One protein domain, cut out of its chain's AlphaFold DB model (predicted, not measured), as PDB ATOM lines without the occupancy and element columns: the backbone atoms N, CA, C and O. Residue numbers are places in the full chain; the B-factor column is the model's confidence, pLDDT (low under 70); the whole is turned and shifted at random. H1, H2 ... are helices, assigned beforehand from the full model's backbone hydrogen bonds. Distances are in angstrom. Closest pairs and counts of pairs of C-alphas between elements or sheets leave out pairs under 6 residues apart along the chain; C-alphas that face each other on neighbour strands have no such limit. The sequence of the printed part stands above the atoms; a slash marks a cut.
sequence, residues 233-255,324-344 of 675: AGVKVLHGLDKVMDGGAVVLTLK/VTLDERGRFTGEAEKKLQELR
ATOM      1  N   ALA A 233       9.118  13.211 -27.191       86.50
ATOM      2  CA  ALA A 233       8.363  12.135 -27.815       86.50
ATOM      3  C   ALA A 233       9.193  10.845 -27.877       86.50
ATOM      4  O   ALA A 233      10.329  10.839 -28.341       86.50
ATOM      5  N   GLY A 234       8.611   9.732 -27.444       83.88
ATOM      6  CA  GLY A 234       9.244   8.418 -27.471       83.88
ATOM      7  C   GLY A 234      10.134   8.115 -26.268       83.88
ATOM      8  O   GLY A 234      10.371   6.940 -26.012       83.88
ATOM      9  N   VAL A 235      10.557   9.112 -25.486       88.56
ATOM     10  CA  VAL A 235      11.422   8.920 -24.310       88.56
ATOM     11  C   VAL A 235      10.699   8.103 -23.226       88.56
ATOM     12  O   VAL A 235       9.507   8.292 -22.969       88.56
ATOM     13  N   LYS A 236      11.410   7.168 -22.580       90.06
ATOM     14  CA  LYS A 236      10.869   6.298 -21.517       90.06
ATOM     15  C   LYS A 236      11.086   6.906 -20.137       90.06
ATOM     16  O   LYS A 236      12.219   7.052 -19.712       90.06
ATOM     17  N   VAL A 237      10.028   7.162 -19.379       89.44
ATOM     18  CA  VAL A 237      10.106   7.577 -17.971       89.44
ATOM     19  C   VAL A 237      10.077   6.345 -17.068       89.44
ATOM     20  O   VAL A 237       9.094   5.606 -17.053       89.44
ATOM     21  N   LEU A 238      11.152   6.110 -16.314       86.69
ATOM     22  CA  LEU A 238      11.297   4.945 -15.437       86.69
ATOM     23  C   LEU A 238      10.618   5.136 -14.080       86.69
ATOM     24  O   LEU A 238       9.850   4.281 -13.642       86.69
ATOM     25  N   HIS A 239      10.919   6.237 -13.393       83.88
ATOM     26  CA  HIS A 239      10.476   6.486 -12.019       83.88
ATOM     27  C   HIS A 239       9.857   7.878 -11.890       83.88
ATOM     28  O   HIS A 239      10.117   8.758 -12.703       83.88
ATOM     29  N   GLY A 240       9.052   8.081 -10.846       80.12
ATOM     30  CA  GLY A 240       8.416   9.372 -10.559       80.12
ATOM     31  C   GLY A 240       6.969   9.499 -11.032       80.12
ATOM     32  O   GLY A 240       6.322  10.471 -10.674       80.12
ATOM     33  N   LEU A 241       6.432   8.504 -11.748       80.44
ATOM     34  CA  LEU A 241       5.034   8.511 -12.195       80.44
ATOM     35  C   LEU A 241       4.041   8.547 -11.029       80.44
ATOM     36  O   LEU A 241       3.148   9.382 -11.051       80.44
ATOM     37  N   ASP A 242       4.233   7.711 -10.001       82.38
ATOM     38  CA  ASP A 242       3.358   7.694  -8.814       82.38
ATOM     39  C   ASP A 242       3.306   9.067  -8.132       82.38
ATOM     40  O   ASP A 242       2.232   9.617  -7.917       82.38
ATOM     41  N   LYS A 243       4.466   9.692  -7.900       81.25
ATOM     42  CA  LYS A 243       4.533  11.016  -7.260       81.25
ATOM     43  C   LYS A 243       3.905  12.125  -8.117       81.25
ATOM     44  O   LYS A 243       3.341  13.074  -7.581       81.25
ATOM     45  N   VAL A 244       3.993  12.011  -9.445       79.62
ATOM     46  CA  VAL A 244       3.327  12.944 -10.369       79.62
ATOM     47  C   VAL A 244       1.812  12.723 -10.385       79.62
ATOM     48  O   VAL A 244       1.052  13.680 -10.523       79.62
ATOM     49  N   MET A 245       1.348  11.484 -10.201       73.75
ATOM     50  CA  MET A 245      -0.080  11.179 -10.084       73.75
ATOM     51  C   MET A 245      -0.712  11.770  -8.823       73.75
ATOM     52  O   MET A 245      -1.871  12.182  -8.881       73.75
ATOM     53  N   ASP A 246       0.054  11.876  -7.739       83.19
ATOM     54  CA  ASP A 246      -0.369  12.516  -6.488       83.19
ATOM     55  C   ASP A 246      -0.427  14.056  -6.593       83.19
ATOM     56  O   ASP A 246      -0.822  14.737  -5.649       83.19
ATOM     57  N   GLY A 247      -0.089  14.620  -7.760       79.69
ATOM     58  CA  GLY A 247      -0.157  16.056  -8.048       79.69
ATOM     59  C   GLY A 247       1.159  16.809  -7.837       79.69
ATOM     60  O   GLY A 247       1.177  18.033  -7.962       79.69
ATOM     61  N   GLY A 248       2.258  16.106  -7.546       78.06
ATOM     62  CA  GLY A 248       3.586  16.700  -7.396       78.06
ATOM     63  C   GLY A 248       4.304  16.933  -8.730       78.06
ATOM     64  O   GLY A 248       4.192  16.146  -9.668       78.06
ATOM     65  N   ALA A 249       5.104  17.998  -8.815       84.75
ATOM     66  CA  ALA A 249       6.072  18.163  -9.898       84.75
ATOM     67  C   ALA A 249       7.364  17.406  -9.548       84.75
ATOM     68  O   ALA A 249       7.906  17.573  -8.457       84.75
ATOM     69  N   VAL A 250       7.866  16.577 -10.466       85.69
ATOM     70  CA  VAL A 250       9.091  15.786 -10.270       85.69
ATOM     71  C   VAL A 250      10.078  16.100 -11.384       85.69
ATOM     72  O   VAL A 250       9.743  15.991 -12.562       85.69
ATOM     73  N   VAL A 251      11.303  16.469 -11.010       89.56
ATOM     74  CA  VAL A 251      12.399  16.675 -11.962       89.56
ATOM     75  C   VAL A 251      12.955  15.317 -12.384       89.56
ATOM     76  O   VAL A 251      13.231  14.453 -11.552       89.56
ATOM     77  N   LEU A 252      13.101  15.121 -13.693       89.19
ATOM     78  CA  LEU A 252      13.632  13.901 -14.290       89.19
ATOM     79  C   LEU A 252      14.951  14.200 -15.000       89.19
ATOM     80  O   LEU A 252      15.111  15.251 -15.614       89.19
ATOM     81  N   THR A 253      15.878  13.252 -14.938       89.75
ATOM     82  CA  THR A 253      17.206  13.338 -15.554       89.75
ATOM     83  C   THR A 253      17.417  12.182 -16.523       89.75
ATOM     84  O   THR A 253      16.824  11.119 -16.352       89.75
ATOM     85  N   LEU A 254      18.241  12.367 -17.556       91.56
ATOM     86  CA  LEU A 254      18.592  11.283 -18.473       91.56
ATOM     87  C   LEU A 254      19.404  10.214 -17.729       91.56
ATOM     88  O   LEU A 254      20.415  10.516 -17.095       91.56
ATOM     89  N   LYS A 255      18.957   8.962 -17.807       90.31
ATOM     90  CA  LYS A 255      19.668   7.810 -17.260       90.31
ATOM     91  C   LYS A 255      20.943   7.570 -18.061       90.31
ATOM     92  O   LYS A 255      20.910   7.557 -19.289       90.31
ATOM     93  N   VAL A 324       7.373   3.943 -18.583       84.38
ATOM     94  CA  VAL A 324       6.273   4.403 -19.439       84.38
ATOM     95  C   VAL A 324       6.819   5.337 -20.513       84.38
ATOM     96  O   VAL A 324       7.543   6.279 -20.216       84.38
ATOM     97  N   THR A 325       6.463   5.095 -21.769       86.25
ATOM     98  CA  THR A 325       6.838   5.953 -22.899       86.25
ATOM     99  C   THR A 325       5.958   7.201 -22.985       86.25
ATOM    100  O   THR A 325       4.740   7.139 -22.774       86.25
ATOM    101  N   LEU A 326       6.585   8.329 -23.326       85.69
ATOM    102  CA  LEU A 326       5.919   9.599 -23.611       85.69
ATOM    103  C   LEU A 326       5.529   9.698 -25.095       85.69
ATOM    104  O   LEU A 326       6.284   9.302 -25.978       85.69
ATOM    105  N   ASP A 327       4.352  10.248 -25.372       84.94
ATOM    106  CA  ASP A 327       3.862  10.588 -26.711       84.94
ATOM    107  C   ASP A 327       4.404  11.953 -27.174       84.94
ATOM    108  O   ASP A 327       4.882  12.752 -26.372       84.94
ATOM    109  N   GLU A 328       4.203  12.289 -28.456       82.50
ATOM    110  CA  GLU A 328       4.547  13.571 -29.118       82.50
ATOM    111  C   GLU A 328       4.022  14.852 -28.440       82.50
ATOM    112  O   GLU A 328       4.325  15.968 -28.852       82.50
ATOM    113  N   ARG A 329       3.190  14.715 -27.409       79.44
ATOM    114  CA  ARG A 329       2.641  15.826 -26.621       79.44
ATOM    115  C   ARG A 329       3.162  15.840 -25.183       79.44
ATOM    116  O   ARG A 329       2.580  16.536 -24.356       79.44
ATOM    117  N   GLY A 330       4.174  15.029 -24.869       72.81
ATOM    118  CA  GLY A 330       4.666  14.803 -23.507       72.81
ATOM    119  C   GLY A 330       3.630  14.152 -22.586       72.81
ATOM    120  O   GLY A 330       3.712  14.290 -21.370       72.81
ATOM    121  N   ARG A 331       2.616  13.488 -23.153       76.25
ATOM    122  CA  ARG A 331       1.605  12.733 -22.398       76.25
ATOM    123  C   ARG A 331       1.956  11.256 -22.392       76.25
ATOM    124  O   ARG A 331       2.640  10.792 -23.292       76.25
ATOM    125  N   PHE A 332       1.474  10.510 -21.408       72.56
ATOM    126  CA  PHE A 332       1.642   9.058 -21.400       72.56
ATOM    127  C   PHE A 332       0.938   8.436 -22.604       72.56
ATOM    128  O   PHE A 332      -0.168   8.862 -22.943       72.56
ATOM    129  N   THR A 333       1.562   7.426 -23.218       69.00
ATOM    130  CA  THR A 333       0.932   6.643 -24.293       69.00
ATOM    131  C   THR A 333      -0.504   6.281 -23.924       69.00
ATOM    132  O   THR A 333      -0.776   5.757 -22.842       69.00
ATOM    133  N   GLY A 334      -1.451   6.536 -24.831       64.25
ATOM    134  CA  GLY A 334      -2.885   6.360 -24.563       64.25
ATOM    135  C   GLY A 334      -3.298   4.947 -24.115       64.25
ATOM    136  O   GLY A 334      -4.381   4.769 -23.566       64.25
ATOM    137  N   GLU A 335      -2.463   3.925 -24.320       65.00
ATOM    138  CA  GLU A 335      -2.662   2.581 -23.762       65.00
ATOM    139  C   GLU A 335      -2.269   2.483 -22.285       65.00
ATOM    140  O   GLU A 335      -3.003   1.872 -21.507       65.00
ATOM    141  N   ALA A 336      -1.157   3.105 -21.881       63.31
ATOM    142  CA  ALA A 336      -0.783   3.253 -20.479       63.31
ATOM    143  C   ALA A 336      -1.794   4.147 -19.754       63.31
ATOM    144  O   ALA A 336      -2.253   3.785 -18.678       63.31
ATOM    145  N   GLU A 337      -2.250   5.233 -20.386       66.81
ATOM    146  CA  GLU A 337      -3.312   6.086 -19.849       66.81
ATOM    147  C   GLU A 337      -4.644   5.328 -19.721       66.81
ATOM    148  O   GLU A 337      -5.316   5.436 -18.702       66.81
ATOM    149  N   LYS A 338      -5.027   4.494 -20.700       72.38
ATOM    150  CA  LYS A 338      -6.230   3.646 -20.603       72.38
ATOM    151  C   LYS A 338      -6.105   2.574 -19.530       72.38
ATOM    152  O   LYS A 338      -7.079   2.358 -18.819       72.38
ATOM    153  N   LYS A 339      -4.941   1.935 -19.377       69.75
ATOM    154  CA  LYS A 339      -4.670   0.995 -18.276       69.75
ATOM    155  C   LYS A 339      -4.711   1.708 -16.927       69.75
ATOM    156  O   LYS A 339      -5.275   1.173 -15.983       69.75
ATOM    157  N   LEU A 340      -4.202   2.935 -16.849       64.94
ATOM    158  CA  LEU A 340      -4.264   3.773 -15.655       64.94
ATOM    159  C   LEU A 340      -5.697   4.213 -15.346       64.94
ATOM    160  O   LEU A 340      -6.121   4.186 -14.199       64.94
ATOM    161  N   GLN A 341      -6.484   4.560 -16.365       69.94
ATOM    162  CA  GLN A 341      -7.908   4.860 -16.234       69.94
ATOM    163  C   GLN A 341      -8.722   3.608 -15.896       69.94
ATOM    164  O   GLN A 341      -9.716   3.711 -15.187       69.94
ATOM    165  N   GLU A 342      -8.330   2.429 -16.376       74.25
ATOM    166  CA  GLU A 342      -8.941   1.149 -16.026       74.25
ATOM    167  C   GLU A 342      -8.590   0.752 -14.590       74.25
ATOM    168  O   GLU A 342      -9.479   0.335 -13.857       74.25
ATOM    169  N   LEU A 343      -7.353   0.984 -14.141       63.28
ATOM    170  CA  LEU A 343      -6.946   0.866 -12.741       63.28
ATOM    171  C   LEU A 343      -7.663   1.888 -11.864       63.28
ATOM    172  O   LEU A 343      -8.165   1.514 -10.813       63.28
ATOM    173  N   ARG A 344      -7.821   3.135 -12.314       70.50
ATOM    174  CA  ARG A 344      -8.620   4.161 -11.634       70.50
ATOM    175  C   ARG A 344     -10.086   3.754 -11.563       70.50
ATOM    176  O   ARG A 344     -10.677   3.861 -10.503       70.50
TER     177      ARG A 344
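Overview. This is residues 233 to 255 and 324 to 344 of the 675 residues of the protein "U4/U6.U5 tri-snRNP-associated protein 1 isoform 4" of Theobroma cacao (UniProt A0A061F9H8). This piece has little regular structure: two stretches of mostly extended chain come together in a short antiparallel pairing, residues 236 to 237 with 324 to 325, and two helices that are apart, H1 and then H2, stand away from it. Residues 242 to 247 stick out free. The printed part has 44 residues, 16 of them in named helices, with no named strand; its class is all helix. It is only just compact, close to loose, with a radius of gyration of the C-alphas of 10.7 A, and spans 29 by 23 by 16 A.

Along the chain. Start at C-alpha 233, (8.363, 12.135, -27.815). Find C-alpha 241 at (5.034, 8.511, -12.195); there H1, residues 241 to 245, begins. Beyond the cut, H2, residues 334 to 344, runs 14.3 A to C-alpha 344 at (-8.620, 4.161, -11.634).

Arrangement. H1 and H2 are apart, with no C-alpha of one within 8 A of the other. In both, every O i to N i+4 pair is within hydrogen-bond range.

Size, cuts and confidence. The C-alphas farthest apart, of Leu 254 and Glu 342, are 29.4 A apart. Residues 256 to 323 are not printed; C-alphas 255 and 324 are 14.0 A apart. Look for pLDDT under 70 at residues 333 to 337, 339 to 341 and 343.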